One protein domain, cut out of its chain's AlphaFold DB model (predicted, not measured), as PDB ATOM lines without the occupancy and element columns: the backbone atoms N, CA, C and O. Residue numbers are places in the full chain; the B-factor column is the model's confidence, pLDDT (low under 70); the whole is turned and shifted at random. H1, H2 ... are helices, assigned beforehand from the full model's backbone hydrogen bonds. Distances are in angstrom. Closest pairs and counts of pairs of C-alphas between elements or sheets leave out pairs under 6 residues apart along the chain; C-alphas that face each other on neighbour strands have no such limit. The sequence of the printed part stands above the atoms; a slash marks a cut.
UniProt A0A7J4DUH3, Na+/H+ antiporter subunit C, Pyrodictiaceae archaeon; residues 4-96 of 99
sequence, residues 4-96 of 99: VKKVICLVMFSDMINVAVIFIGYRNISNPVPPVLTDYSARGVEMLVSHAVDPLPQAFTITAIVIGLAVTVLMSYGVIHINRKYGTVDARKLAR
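Overview. This is residues 4 to 96 of the 99 residues of the protein "Na+/H+ antiporter subunit C" of Pyrodictiaceae archaeon (UniProt A0A7J4DUH3). Two long helices, H1 and H3, lie side by side and run opposite ways as a slender rod; beyond one end, the loop of residues 25 to 41 and the short H2 make a loose head, while tiny H4 sits near the other end. The printed part has 93 residues with four named helices, H1, H2, H3, H4 in chain order, and no named strand: all helix. It is extended, with a radius of gyration of the C-alphas of 20.9 A and spans of 67 by 23 by 13 A.

Arrangement. Start at H1, residues 4 to 24; it touches H3, residues 55 to 86, opposite ways at a shallow tilt of 3 degrees, the closest C-alphas being those of Asn 18 and Thr 61, 5.6 A apart. H2, residues 42 to 51, is apart from both. H4, residues 91 to 94, is close to H3 but not clearly touching: the closest C-alphas, of Tyr 86 and Leu 94, are 7.8 A apart. In H1, H2 and H3 every O i to N i+4 pair is within hydrogen-bond range; H4 is too short for one.

Along the chain. Find C-alpha 4 at (221.738, 267.579, 268.513); from there H1 runs 30.9 A. H2 spans 14.4 A, and H3 runs 46.7 A to C-alpha 86 at (234.901, 268.536, 262.081).

Size, cuts and confidence. The farthest C-alphas, of Ala 42 and Arg 96, are 68.3 A apart. The printed part has no cut; the H1 to H2 link is long, and no printed residue is under 70 in pLDDT.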
ATOM      1  N   VAL A   4     222.292 267.963 267.198       95.44
ATOM      2  CA  VAL A   4     221.738 267.579 268.513       95.44
ATOM      3  C   VAL A   4     220.248 267.908 268.582       95.44
ATOM      4  O   VAL A   4     219.449 267.081 269.010       95.44
ATOM      5  N   LYS A   5     219.848 269.085 268.084       95.56
ATOM      6  CA  LYS A   5     218.427 269.469 268.036       95.56
ATOM      7  C   LYS A   5     217.608 268.505 267.174       95.56
ATOM      8  O   LYS A   5     216.493 268.175 267.550       95.56
ATOM      9  N   LYS A   6     218.162 268.013 266.060       95.00
ATOM     10  CA  LYS A   6     217.484 267.015 265.216       95.00
ATOM     11  C   LYS A   6     217.284 265.687 265.948       95.00
ATOM     12  O   LYS A   6     216.201 265.123 265.858       95.00
ATOM     13  N   VAL A   7     218.294 265.221 266.688       96.62
ATOM     14  CA  VAL A   7     218.188 264.005 267.512       96.62
ATOM     15  C   VAL A   7     217.073 264.155 268.547       96.62
ATOM     16  O   VAL A   7     216.218 263.283 268.638       96.62
ATOM     17  N   ILE A   8     217.011 265.289 269.253       96.44
ATOM     18  CA  ILE A   8     215.943 265.564 270.230       96.44
ATOM     19  C   ILE A   8     214.562 265.559 269.559       96.44
ATOM     20  O   ILE A   8     213.639 264.936 270.075       96.44
ATOM     21  N   CYS A   9     214.414 266.195 268.393       96.69
ATOM     22  CA  CYS A   9     213.145 266.178 267.661       96.69
ATOM     23  C   CYS A   9     212.708 264.756 267.271       96.69
ATOM     24  O   CYS A   9     211.522 264.448 267.351       96.69
ATOM     25  N   LEU A  10     213.647 263.889 266.876       96.00
ATOM     26  CA  LEU A  10     213.352 262.490 266.558       96.00
ATOM     27  C   LEU A  10     212.905 261.697 267.791       96.00
ATOM     28  O   LEU A  10     211.959 260.919 267.690       96.00
ATOM     29  N   VAL A  11     213.535 261.923 268.949       96.81
ATOM     30  CA  VAL A  11     213.121 261.309 270.223       96.81
ATOM     31  C   VAL A  11     211.695 261.722 270.572       96.81
ATOM     32  O   VAL A  11     210.840 260.862 270.752       96.81
ATOM     33  N   MET A  12     211.408 263.027 270.559       97.19
ATOM     34  CA  MET A  12     210.062 263.535 270.848       97.19
ATOM     35  C   MET A  12     209.012 262.946 269.901       97.19
ATOM     36  O   MET A  12     207.925 262.585 270.336       97.19
ATOM     37  N   PHE A  13     209.333 262.815 268.612       96.38
ATOM     38  CA  PHE A  13     208.426 262.215 267.636       96.38
ATOM     39  C   PHE A  13     208.162 260.731 267.926       96.38
ATOM     40  O   PHE A  13     207.017 260.285 267.870       96.38
ATOM     41  N   SER A  14     209.201 259.979 268.295       95.88
ATOM     42  CA  SER A  14     209.057 258.584 268.718       95.88
ATOM     43  C   SER A  14     208.179 258.455 269.967       95.88
ATOM     44  O   SER A  14     207.311 257.584 270.021       95.88
ATOM     45  N   ASP A  15     208.360 259.336 270.951       95.81
ATOM     46  CA  ASP A  15     207.561 259.344 272.179       95.81
ATOM     47  C   ASP A  15     206.094 259.702 271.906       95.81
ATOM     48  O   ASP A  15     205.190 259.074 272.457       95.81
ATOM     49  N   MET A  16     205.831 260.645 270.996       97.12
ATOM     50  CA  MET A  16     204.469 260.972 270.560       97.12
ATOM     51  C   MET A  16     203.767 259.772 269.916       97.12
ATOM     52  O   MET A  16     202.594 259.529 270.204       97.12
ATOM     53  N   ILE A  17     204.470 259.000 269.079       95.38
ATOM     54  CA  ILE A  17     203.921 257.772 268.484       95.38
ATOM     55  C   ILE A  17     203.613 256.746 269.575       95.38
ATOM     56  O   ILE A  17     202.530 256.165 269.576       95.38
ATOM     57  N   ASN A  18     204.524 256.553 270.532       95.06
ATOM     58  CA  ASN A  18     204.319 255.630 271.647       95.06
ATOM     59  C   ASN A  18     203.070 255.989 272.466       95.06
ATOM     60  O   ASN A  18     202.267 255.113 272.786       95.06
ATOM     61  N   VAL A  19     202.872 257.276 272.751       94.69
ATOM     62  CA  VAL A  19     201.675 257.780 273.438       94.69
ATOM     63  C   VAL A  19     200.414 257.550 272.598       94.69
ATOM     64  O   VAL A  19     199.408 257.079 273.126       94.69
ATOM     65  N   ALA A  20     200.460 257.817 271.290       94.25
ATOM     66  CA  ALA A  20     199.333 257.567 270.394       94.25
ATOM     67  C   ALA A  20     198.932 256.080 270.361       94.25
ATOM     68  O   ALA A  20     197.746 255.763 270.407       94.25
ATOM     69  N   VAL A  21     199.909 255.167 270.351       93.44
ATOM     70  CA  VAL A  21     199.673 253.714 270.404       93.44
ATOM     71  C   VAL A  21     199.002 253.303 271.716       93.44
ATOM     72  O   VAL A  21     198.044 252.532 271.688       93.44
ATOM     73  N   ILE A  22     199.429 253.854 272.857       91.12
ATOM     74  CA  ILE A  22     198.779 253.587 274.150       91.12
ATOM     75  C   ILE A  22     197.308 254.024 274.123       91.12
ATOM     76  O   ILE A  22     196.444 253.282 274.586       91.12
ATOM     77  N   PHE A  23     197.007 255.193 273.550       90.50
ATOM     78  CA  PHE A  23     195.629 255.678 273.452       90.50
ATOM     79  C   PHE A  23     194.727 254.772 272.607       90.50
ATOM     80  O   PHE A  23     193.551 254.632 272.932       90.50
ATOM     81  N   ILE A  24     195.262 254.110 271.575       89.06
ATOM     82  CA  ILE A  24     194.508 253.133 270.768       89.06
ATOM     83  C   ILE A  24     194.076 251.924 271.614       89.06
ATOM     84  O   ILE A  24     192.996 251.382 271.401       89.06
ATOM     85  N   GLY A  25     194.885 251.523 272.600       83.75
ATOM     86  CA  GLY A  25     194.573 250.418 273.512       83.75
ATOM     87  C   GLY A  25     193.553 250.740 274.602       83.75
ATOM     88  O   GLY A  25     193.166 249.844 275.360       83.75
ATOM     89  N   TYR A  26     193.131 252.002 274.720       84.31
ATOM     90  CA  TYR A  26     192.180 252.410 275.745       84.31
ATOM     91  C   TYR A  26     190.759 251.970 275.383       84.31
ATOM     92  O   TYR A  26     190.203 252.343 274.350       84.31
ATOM     93  N   ARG A  27     190.138 251.201 276.278       80.38
ATOM     94  CA  ARG A  27     188.767 250.718 276.117       80.38
ATOM     95  C   ARG A  27     187.812 251.590 276.928       80.38
ATOM     96  O   ARG A  27     188.001 251.773 278.128       80.38
ATOM     97  N   ASN A  28     186.758 252.096 276.288       77.50
ATOM     98  CA  ASN A  28     185.744 252.924 276.945       77.50
ATOM     99  C   ASN A  28     184.723 252.053 277.705       77.50
ATOM    100  O   ASN A  28     183.598 251.843 277.256       77.50
ATOM    101  N   ILE A  29     185.165 251.472 278.818       81.06
ATOM    102  CA  ILE A  29     184.386 250.593 279.703       81.06
ATOM    103  C   ILE A  29     184.320 251.175 281.116       81.06
ATOM    104  O   ILE A  29     185.144 252.003 281.498       81.06
ATOM    105  N   SER A  30     183.340 250.738 281.910       73.75
ATOM    106  CA  SER A  30     183.246 251.112 283.323       73.75
ATOM    107  C   SER A  30     184.417 250.514 284.104       73.75
ATOM    108  O   SER A  30     184.521 249.294 284.202       73.75
ATOM    109  N   ASN A  31     185.258 251.374 284.680       80.44
ATOM    110  CA  ASN A  31     186.406 251.003 285.513       80.44
ATOM    111  C   ASN A  31     187.426 250.076 284.806       80.44
ATOM    112  O   ASN A  31     187.572 248.915 285.195       80.44
ATOM    113  N   PRO A  32     188.128 250.567 283.764       82.75
ATOM    114  CA  PRO A  32     189.150 249.790 283.073       82.75
ATOM    115  C   PRO A  32     190.295 249.438 284.029       82.75
ATOM    116  O   PRO A  32     190.822 250.303 284.729       82.75
ATOM    117  N   VAL A  33     190.695 248.168 284.035       87.81
ATOM    118  CA  VAL A  33     191.811 247.665 284.843       87.81
ATOM    119  C   VAL A  33     193.029 247.373 283.959       87.81
ATOM    120  O   VAL A  33     192.875 247.067 282.772       87.81
ATOM    121  N   PRO A  34     194.260 247.470 284.493       88.00
ATOM    122  CA  PRO A  34     195.443 247.018 283.766       88.00
ATOM    123  C   PRO A  34     195.345 245.510 283.455       88.00
ATOM    124  O   PRO A  34     194.723 244.774 284.226       88.00
ATOM    125  N   PRO A  35     195.967 245.019 282.366       88.81
ATOM    126  CA  PRO A  35     195.902 243.619 281.955       88.81
ATOM    127  C   PRO A  35     196.865 242.765 282.792       88.81
ATOM    128  O   PRO A  35     197.796 242.146 282.284       88.81
ATOM    129  N   VAL A  36     196.664 242.773 284.108       90.62
ATOM    130  CA  VAL A  36     197.474 242.053 285.087       90.62
ATOM    131  C   VAL A  36     196.537 241.238 285.964       90.62
ATOM    132  O   VAL A  36     195.692 241.788 286.672       90.62
ATOM    133  N   LEU A  37     196.694 239.915 285.928       90.44
ATOM    134  CA  LEU A  37     195.953 239.021 286.807       90.44
ATOM    135  C   LEU A  37     196.529 239.124 288.224       90.44
ATOM    136  O   LEU A  37     197.669 238.734 288.462       90.44
ATOM    137  N   THR A  38     195.745 239.674 289.147       87.81
ATOM    138  CA  THR A  38     196.124 239.828 290.564       87.81
ATOM    139  C   THR A  38     195.455 238.795 291.466       87.81
ATOM    140  O   THR A  38     196.048 238.375 292.455       87.81
ATOM    141  N   ASP A  39     194.248 238.352 291.106       89.69
ATOM    142  CA  ASP A  39     193.515 237.277 291.772       89.69
ATOM    143  C   ASP A  39     193.404 236.066 290.836       89.69
ATOM    144  O   ASP A  39     192.858 236.164 289.738       89.69
ATOM    145  N   TYR A  40     193.919 234.921 291.284       88.44
ATOM    146  CA  TYR A  40     193.919 233.658 290.538       88.44
ATOM    147  C   TYR A  40     192.623 232.849 290.711       88.44
ATOM    148  O   TYR A  40     192.524 231.726 290.215       88.44
ATOM    149  N   SER A  41     191.625 233.387 291.415       91.31
ATOM    150  CA  SER A  41     190.288 232.800 291.475       91.31
ATOM    151  C   SER A  41     189.580 232.860 290.111       91.31
ATOM    152  O   SER A  41     189.873 233.709 289.267       91.31
ATOM    153  N   ALA A  42     188.578 231.998 289.900       88.00
ATOM    154  CA  ALA A  42     187.752 232.034 288.687       88.00
ATOM    155  C   ALA A  42     187.089 233.411 288.461       88.00
ATOM    156  O   ALA A  42     186.943 233.855 287.324       88.00
ATOM    157  N   ARG A  43     186.758 234.118 289.550       86.00
ATOM    158  CA  ARG A  43     186.181 235.466 289.514       86.00
ATOM    159  C   ARG A  43     187.206 236.526 289.105       86.00
ATOM    160  O   ARG A  43     186.854 237.462 288.392       86.00
ATOM    161  N   GLY A  44     188.463 236.380 289.528       86.56
ATOM    162  CA  GLY A  44     189.560 237.257 289.111       86.56
ATOM    163  C   GLY A  44     189.832 237.173 287.608       86.56
ATOM    164  O   GLY A  44     190.008 238.198 286.950       86.56
ATOM    165  N   VAL A  45     189.763 235.964 287.045       87.75
ATOM    166  CA  VAL A  45     189.878 235.742 285.594       87.75
ATOM    167  C   VAL A  45     188.714 236.382 284.831       87.75
ATOM    168  O   VAL A  45     188.945 237.074 283.842       87.75
ATOM    169  N   GLU A  46     187.474 236.203 285.295       87.31
ATOM    170  CA  GLU A  46     186.289 236.793 284.656       87.31
ATOM    171  C   GLU A  46     186.352 238.329 284.634       87.31
ATOM    172  O   GLU A  46     186.151 238.945 283.586       87.31
ATOM    173  N   MET A  47     186.735 238.935 285.763       85.56
ATOM    174  CA  MET A  47     186.940 240.382 285.888       85.56
ATOM    175  C   MET A  47     188.025 240.910 284.945       85.56
ATOM    176  O   MET A  47     187.885 241.995 284.378       85.56
ATOM    177  N   LEU A  48     189.114 240.158 284.760       86.62
ATOM    178  CA  LEU A  48     190.181 240.543 283.841       86.62
ATOM    179  C   LEU A  48     189.676 240.542 282.393       86.62
ATOM    180  O   LEU A  48     189.886 241.510 281.672       86.62
ATOM    181  N   VAL A  49     188.960 239.501 281.966       85.69
ATOM    182  CA  VAL A  49     188.434 239.424 280.591       85.69
ATOM    183  C   VAL A  49     187.398 240.523 280.319       85.69
ATOM    184  O   VAL A  49     187.360 241.090 279.222       85.69
ATOM    185  N   SER A  50     186.566 240.865 281.307       86.25
ATOM    186  CA  SER A  50     185.523 241.880 281.141       86.25
ATOM    187  C   SER A  50     186.049 243.314 281.198       86.25
ATOM    188  O   SER A  50     185.482 244.186 280.529       86.25
ATOM    189  N   HIS A  51     187.085 243.587 282.000       88.12
ATOM    190  CA  HIS A  51     187.497 244.955 282.330       88.12
ATOM    191  C   HIS A  51     188.943 245.315 281.982       88.12
ATOM    192  O   HIS A  51     189.308 246.486 282.110       88.12
ATOM    193  N   ALA A  52     189.772 244.376 281.522       88.94
ATOM    194  CA  ALA A  52     191.133 244.708 281.119       88.94
ATOM    195  C   ALA A  52     191.170 245.565 279.847       88.94
ATOM    196  O   ALA A  52     190.382 245.388 278.909       88.94
ATOM    197  N   VAL A  53     192.129 246.487 279.821       89.62
ATOM    198  CA  VAL A  53     192.567 247.168 278.595       89.62
ATOM    199  C   VAL A  53     193.374 246.216 277.704       89.62
ATOM    200  O   VAL A  53     193.874 245.195 278.176       89.62
ATOM    201  N   ASP A  54     193.520 246.552 276.421       89.56
ATOM    202  CA  ASP A  54     194.257 245.707 275.475       89.56
ATOM    203  C   ASP A  54     195.748 245.595 275.883       89.56
ATOM    204  O   ASP A  54     196.423 246.624 276.041       89.56
ATOM    205  N   PRO A  55     196.288 244.375 276.084       90.94
ATOM    206  CA  PRO A  55     197.705 244.183 276.376       90.94
ATOM    207  C   PRO A  55     198.616 244.373 275.152       90.94
ATOM    208  O   PRO A  55     199.814 244.610 275.328       90.94
ATOM    209  N   LEU A  56     198.100 244.283 273.918       91.88
ATOM    210  CA  LEU A  56     198.923 244.339 272.704       91.88
ATOM    211  C   LEU A  56     199.646 245.687 272.546       91.88
ATOM    212  O   LEU A  56     200.868 245.674 272.361       91.88
ATOM    213  N   PRO A  57     198.982 246.854 272.694       93.12
ATOM    214  CA  PRO A  57     199.667 248.142 272.611       93.12
ATOM    215  C   PRO A  57     200.769 248.302 273.661       93.12
ATOM    216  O   PRO A  57     201.806 248.884 273.366       93.12
ATOM    217  N   GLN A  58     200.607 247.722 274.853       91.12
ATOM    218  CA  GLN A  58     201.613 247.794 275.921       91.12
ATOM    219  C   GLN A  58     202.889 247.031 275.546       91.12
ATOM    220  O   GLN A  58     203.997 247.548 275.714       91.12
ATOM    221  N   ALA A  59     202.736 245.828 274.981       93.62
ATOM    222  CA  ALA A  59     203.853 245.025 274.489       93.62
ATOM    223  C   ALA A  59     204.589 245.707 273.319       93.62
ATOM    224  O   ALA A  59     205.822 245.677 273.241       93.62
ATOM    225  N   PHE A  60     203.854 246.377 272.427       94.12
ATOM    226  CA  PHE A  60     204.459 247.148 271.341       94.12
ATOM    227  C   PHE A  60     205.203 248.379 271.854       94.12
ATOM    228  O   PHE A  60     206.339 248.608 271.438       94.12
ATOM    229  N   THR A  61     204.627 249.132 272.794       95.19
ATOM    230  CA  THR A  61     205.264 250.340 273.324       95.19
ATOM    231  C   THR A  61     206.561 250.033 274.071       95.19
ATOM    232  O   THR A  61     207.557 250.716 273.834       95.19
ATOM    233  N   ILE A  62     206.620 248.992 274.914       95.31
ATOM    234  CA  ILE A  62     207.876 248.655 275.615       95.31
ATOM    235  C   ILE A  62     208.980 248.235 274.636       95.31
ATOM    236  O   ILE A  62     210.138 248.617 274.801       95.31
ATOM    237  N   THR A  63     208.614 247.532 273.562       96.38
ATOM    238  CA  THR A  63     209.547 247.163 272.488       96.38
ATOM    239  C   THR A  63     210.039 248.405 271.738       96.38
ATOM    240  O   THR A  63     211.241 248.565 271.512       96.38
ATOM    241  N   ALA A  64     209.130 249.321 271.397       96.25
ATOM    242  CA  ALA A  64     209.447 250.562 270.697       96.25
ATOM    243  C   ALA A  64     210.353 251.492 271.520       96.25
ATOM    244  O   ALA A  64     211.263 252.097 270.958       96.25
ATOM    245  N   ILE A  65     210.171 251.563 272.844       96.44
ATOM    246  CA  ILE A  65     211.037 252.344 273.746       96.44
ATOM    247  C   ILE A  65     212.488 251.846 273.683       96.44
ATOM    248  O   ILE A  65     213.411 252.650 273.555       96.44
ATOM    249  N   VAL A  66     212.706 250.528 273.727       97.69
ATOM    250  CA  VAL A  66     214.061 249.952 273.679       97.69
ATOM    251  C   VAL A  66     214.722 250.201 272.319       97.69
ATOM    252  O   VAL A  66     215.897 250.572 272.263       97.69
ATOM    253  N   ILE A  67     213.971 250.070 271.219       97.19
ATOM    254  CA  ILE A  67     214.458 250.400 269.869       97.19
ATOM    255  C   ILE A  67     214.805 251.893 269.771       97.19
ATOM    256  O   ILE A  67     215.890 252.247 269.303       97.19
ATOM    257  N   GLY A  68     213.921 252.771 270.251       96.50
ATOM    258  CA  GLY A  68     214.127 254.219 270.264       96.50
ATOM    259  C   GLY A  68     215.373 254.622 271.053       96.50
ATOM    260  O   GLY A  68     216.166 255.441 270.577       96.50
ATOM    261  N   LEU A  69     215.613 253.988 272.205       97.06
ATOM    262  CA  LEU A  69     216.833 254.177 272.992       97.06
ATOM    263  C   LEU A  69     218.082 253.778 272.194       97.06
ATOM    264  O   LEU A  69     219.019 254.571 272.099       97.06
ATOM    265  N   ALA A  70     218.094 252.588 271.585       97.94
ATOM    266  CA  ALA A  70     219.239 252.104 270.812       97.94
ATOM    267  C   ALA A  70     219.589 253.044 269.643       97.94
ATOM    268  O   ALA A  70     220.755 253.403 269.449       97.94
ATOM    269  N   VAL A  71     218.576 253.511 268.907       97.25
ATOM    270  CA  VAL A  71     218.749 254.459 267.797       97.25
ATOM    271  C   VAL A  71     219.237 255.821 268.302       97.25
ATOM    272  O   VAL A  71     220.140 256.412 267.711       97.25
ATOM    273  N   THR A  72     218.714 256.306 269.431       97.50
ATOM    274  CA  THR A  72     219.138 257.578 270.044       97.50
ATOM    275  C   THR A  72     220.596 257.537 270.490       97.50
ATOM    276  O   THR A  72     221.341 258.490 270.238       97.50
ATOM    277  N   VAL A  73     221.031 256.432 271.099       97.94
ATOM    278  CA  VAL A  73     222.433 256.219 271.486       97.94
ATOM    279  C   VAL A  73     223.332 256.213 270.253       97.94
ATOM    280  O   VAL A  73     224.339 256.923 270.234       97.94
ATOM    281  N   LEU A  74     222.948 255.486 269.201       98.06
ATOM    282  CA  LEU A  74     223.702 255.437 267.949       98.06
ATOM    283  C   LEU A  74     223.840 256.826 267.307       98.06
ATOM    284  O   LEU A  74     224.942 257.235 266.936       98.06
ATOM    285  N   MET A  75     222.742 257.581 267.215       97.19
ATOM    286  CA  MET A  75     222.764 258.941 266.675       97.19
ATOM    287  C   MET A  75     223.622 259.878 267.527       97.19
ATOM    288  O   MET A  75     224.422 260.639 266.985       97.19
ATOM    289  N   SER A  76     223.503 259.803 268.852       97.19
ATOM    290  CA  SER A  76     224.290 260.619 269.784       97.19
ATOM    291  C   SER A  76     225.784 260.323 269.659       97.19
ATOM    292  O   SER A  76     226.590 261.250 269.558       97.19
ATOM    293  N   TYR A  77     226.155 259.044 269.568       97.88
ATOM    294  CA  TYR A  77     227.525 258.626 269.286       97.88
ATOM    295  C   TYR A  77     228.028 259.200 267.953       97.88
ATOM    296  O   TYR A  77     229.121 259.770 267.895       97.88
ATOM    297  N   GLY A  78     227.208 259.137 266.900       96.56
ATOM    298  CA  GLY A  78     227.511 259.743 265.604       96.56
ATOM    299  C   GLY A  78     227.756 261.252 265.692       96.56
ATOM    300  O   GLY A  78     228.751 261.746 265.165       96.56
ATOM    301  N   VAL A  79     226.905 261.990 266.412       96.44
ATOM    302  CA  VAL A  79     227.062 263.442 266.610       96.44
ATOM    303  C   VAL A  79     228.346 263.771 267.375       96.44
ATOM    304  O   VAL A  79     229.062 264.694 266.985       96.44
ATOM    305  N   ILE A  80     228.683 263.000 268.413       96.88
ATOM    306  CA  ILE A  80     229.950 263.155 269.144       96.88
ATOM    307  C   ILE A  80     231.136 262.935 268.200       96.88
ATOM    308  O   ILE A  80     232.073 263.735 268.191       96.88
ATOM    309  N   HIS A  81     231.104 261.882 267.382       96.06
ATOM    310  CA  HIS A  81     232.187 261.574 266.450       96.06
ATOM    311  C   HIS A  81     232.359 262.663 265.377       96.06
ATOM    312  O   HIS A  81     233.480 263.087 265.095       96.06
ATOM    313  N   ILE A  82     231.253 263.182 264.836       95.06
ATOM    314  CA  ILE A  82     231.251 264.310 263.894       95.06
ATOM    315  C   ILE A  82     231.867 265.551 264.539       95.06
ATOM    316  O   ILE A  82     232.742 266.176 263.941       95.06
ATOM    317  N   ASN A  83     231.472 265.877 265.772       95.25
ATOM    318  CA  ASN A  83     232.018 267.028 266.481       95.25
ATOM    319  C   ASN A  83     233.532 266.893 266.706       95.25
ATOM    320  O   ASN A  83     234.267 267.857 266.528       95.25
ATOM    321  N   ARG A  84     234.018 265.686 267.033       95.31
ATOM    322  CA  ARG A  84     235.459 265.423 267.192       95.31
ATOM    323  C   ARG A  84     236.238 265.558 265.881       95.31
ATOM    324  O   ARG A  84     237.385 265.983 265.922       95.31
ATOM    325  N   LYS A  85     235.642 265.193 264.742       94.50
ATOM    326  CA  LYS A  85     236.310 265.215 263.430       94.50
ATOM    327  C   LYS A  85     236.266 266.583 262.741       94.50
ATOM    328  O   LYS A  85     237.247 266.971 262.121       94.50
ATOM    329  N   TYR A  86     235.143 267.294 262.829       91.94
ATOM    330  CA  TYR A  86     234.901 268.536 262.081       91.94
ATOM    331  C   TYR A  86     234.823 269.789 262.965       91.94
ATOM    332  O   TYR A  86     234.705 270.893 262.441       91.94
ATOM    333  N   GLY A  87     234.840 269.647 264.296       92.69
ATOM    334  CA  GLY A  87     234.740 270.771 265.238       92.69
ATOM    335  C   GLY A  87     233.389 271.496 265.222       92.69
ATOM    336  O   GLY A  87     233.244 272.556 265.828       92.69
ATOM    337  N   THR A  88     232.394 270.967 264.504       92.56
ATOM    338  CA  THR A  88     231.065 271.566 264.400       92.56
ATOM    339  C   THR A  88     229.974 270.510 264.302       92.56
ATOM    340  O   THR A  88     230.175 269.409 263.792       92.56
ATOM    341  N   VAL A  89     228.788 270.888 264.770       93.69
ATOM    342  CA  VAL A  89     227.543 270.114 264.667       93.69
ATOM    343  C   VAL A  89     226.484 270.852 263.841       93.69
ATOM    344  O   VAL A  89     225.304 270.498 263.892       93.69
ATOM    345  N   ASP A  90     226.862 271.905 263.105       93.56
ATOM    346  CA  ASP A  90     225.948 272.562 262.167       93.56
ATOM    347  C   ASP A  90     225.869 271.765 260.861       93.56
ATOM    348  O   ASP A  90     226.832 271.665 260.103       93.56
ATOM    349  N   ALA A  91     224.681 271.236 260.576       90.12
ATOM    350  CA  ALA A  91     224.402 270.482 259.365       90.12
ATOM    351  C   ALA A  91     224.700 271.256 258.066       90.12
ATOM    352  O   ALA A  91     225.066 270.616 257.091       90.12
ATOM    353  N   ARG A  92     224.567 272.595 258.029       89.75
ATOM    354  CA  ARG A  92     224.866 273.384 256.810       89.75
ATOM    355  C   ARG A  92     226.352 273.374 256.482       89.75
ATOM    356  O   ARG A  92     226.725 273.086 255.350       89.75
ATOM    357  N   LYS A  93     227.181 273.612 257.502       88.50
ATOM    358  CA  LYS A  93     228.644 273.592 257.391       88.50
ATOM    359  C   LYS A  93     229.144 272.208 256.991       88.50
ATOM    360  O   LYS A  93     230.000 272.082 256.129       88.50
ATOM    361  N   LEU A  94     228.556 271.163 257.574       88.69
ATOM    362  CA  LEU A  94     228.888 269.775 257.248       88.69
ATOM    363  C   LEU A  94     228.460 269.373 255.829       88.69
ATOM    364  O   LEU A  94     229.134 268.561 255.203       88.69
ATOM    365  N   ALA A  95     227.360 269.933 255.320       86.31
ATOM    366  CA  ALA A  95     226.854 269.660 253.977       86.31
ATOM    367  C   ALA A  95     227.510 270.519 252.879       86.31
ATOM    368  O   ALA A  95     227.156 270.356 251.715       86.31
ATOM    369  N   ARG A  96     228.450 271.413 253.237       80.56
ATOM    370  CA  ARG A  96     229.097 272.380 252.327       80.56
ATOM    371  C   ARG A  96     228.105 273.263 251.563       80.56
ATOM    372  O   ARG A  96     228.351 273.664 250.439       80.56
TER     373      ARG A  96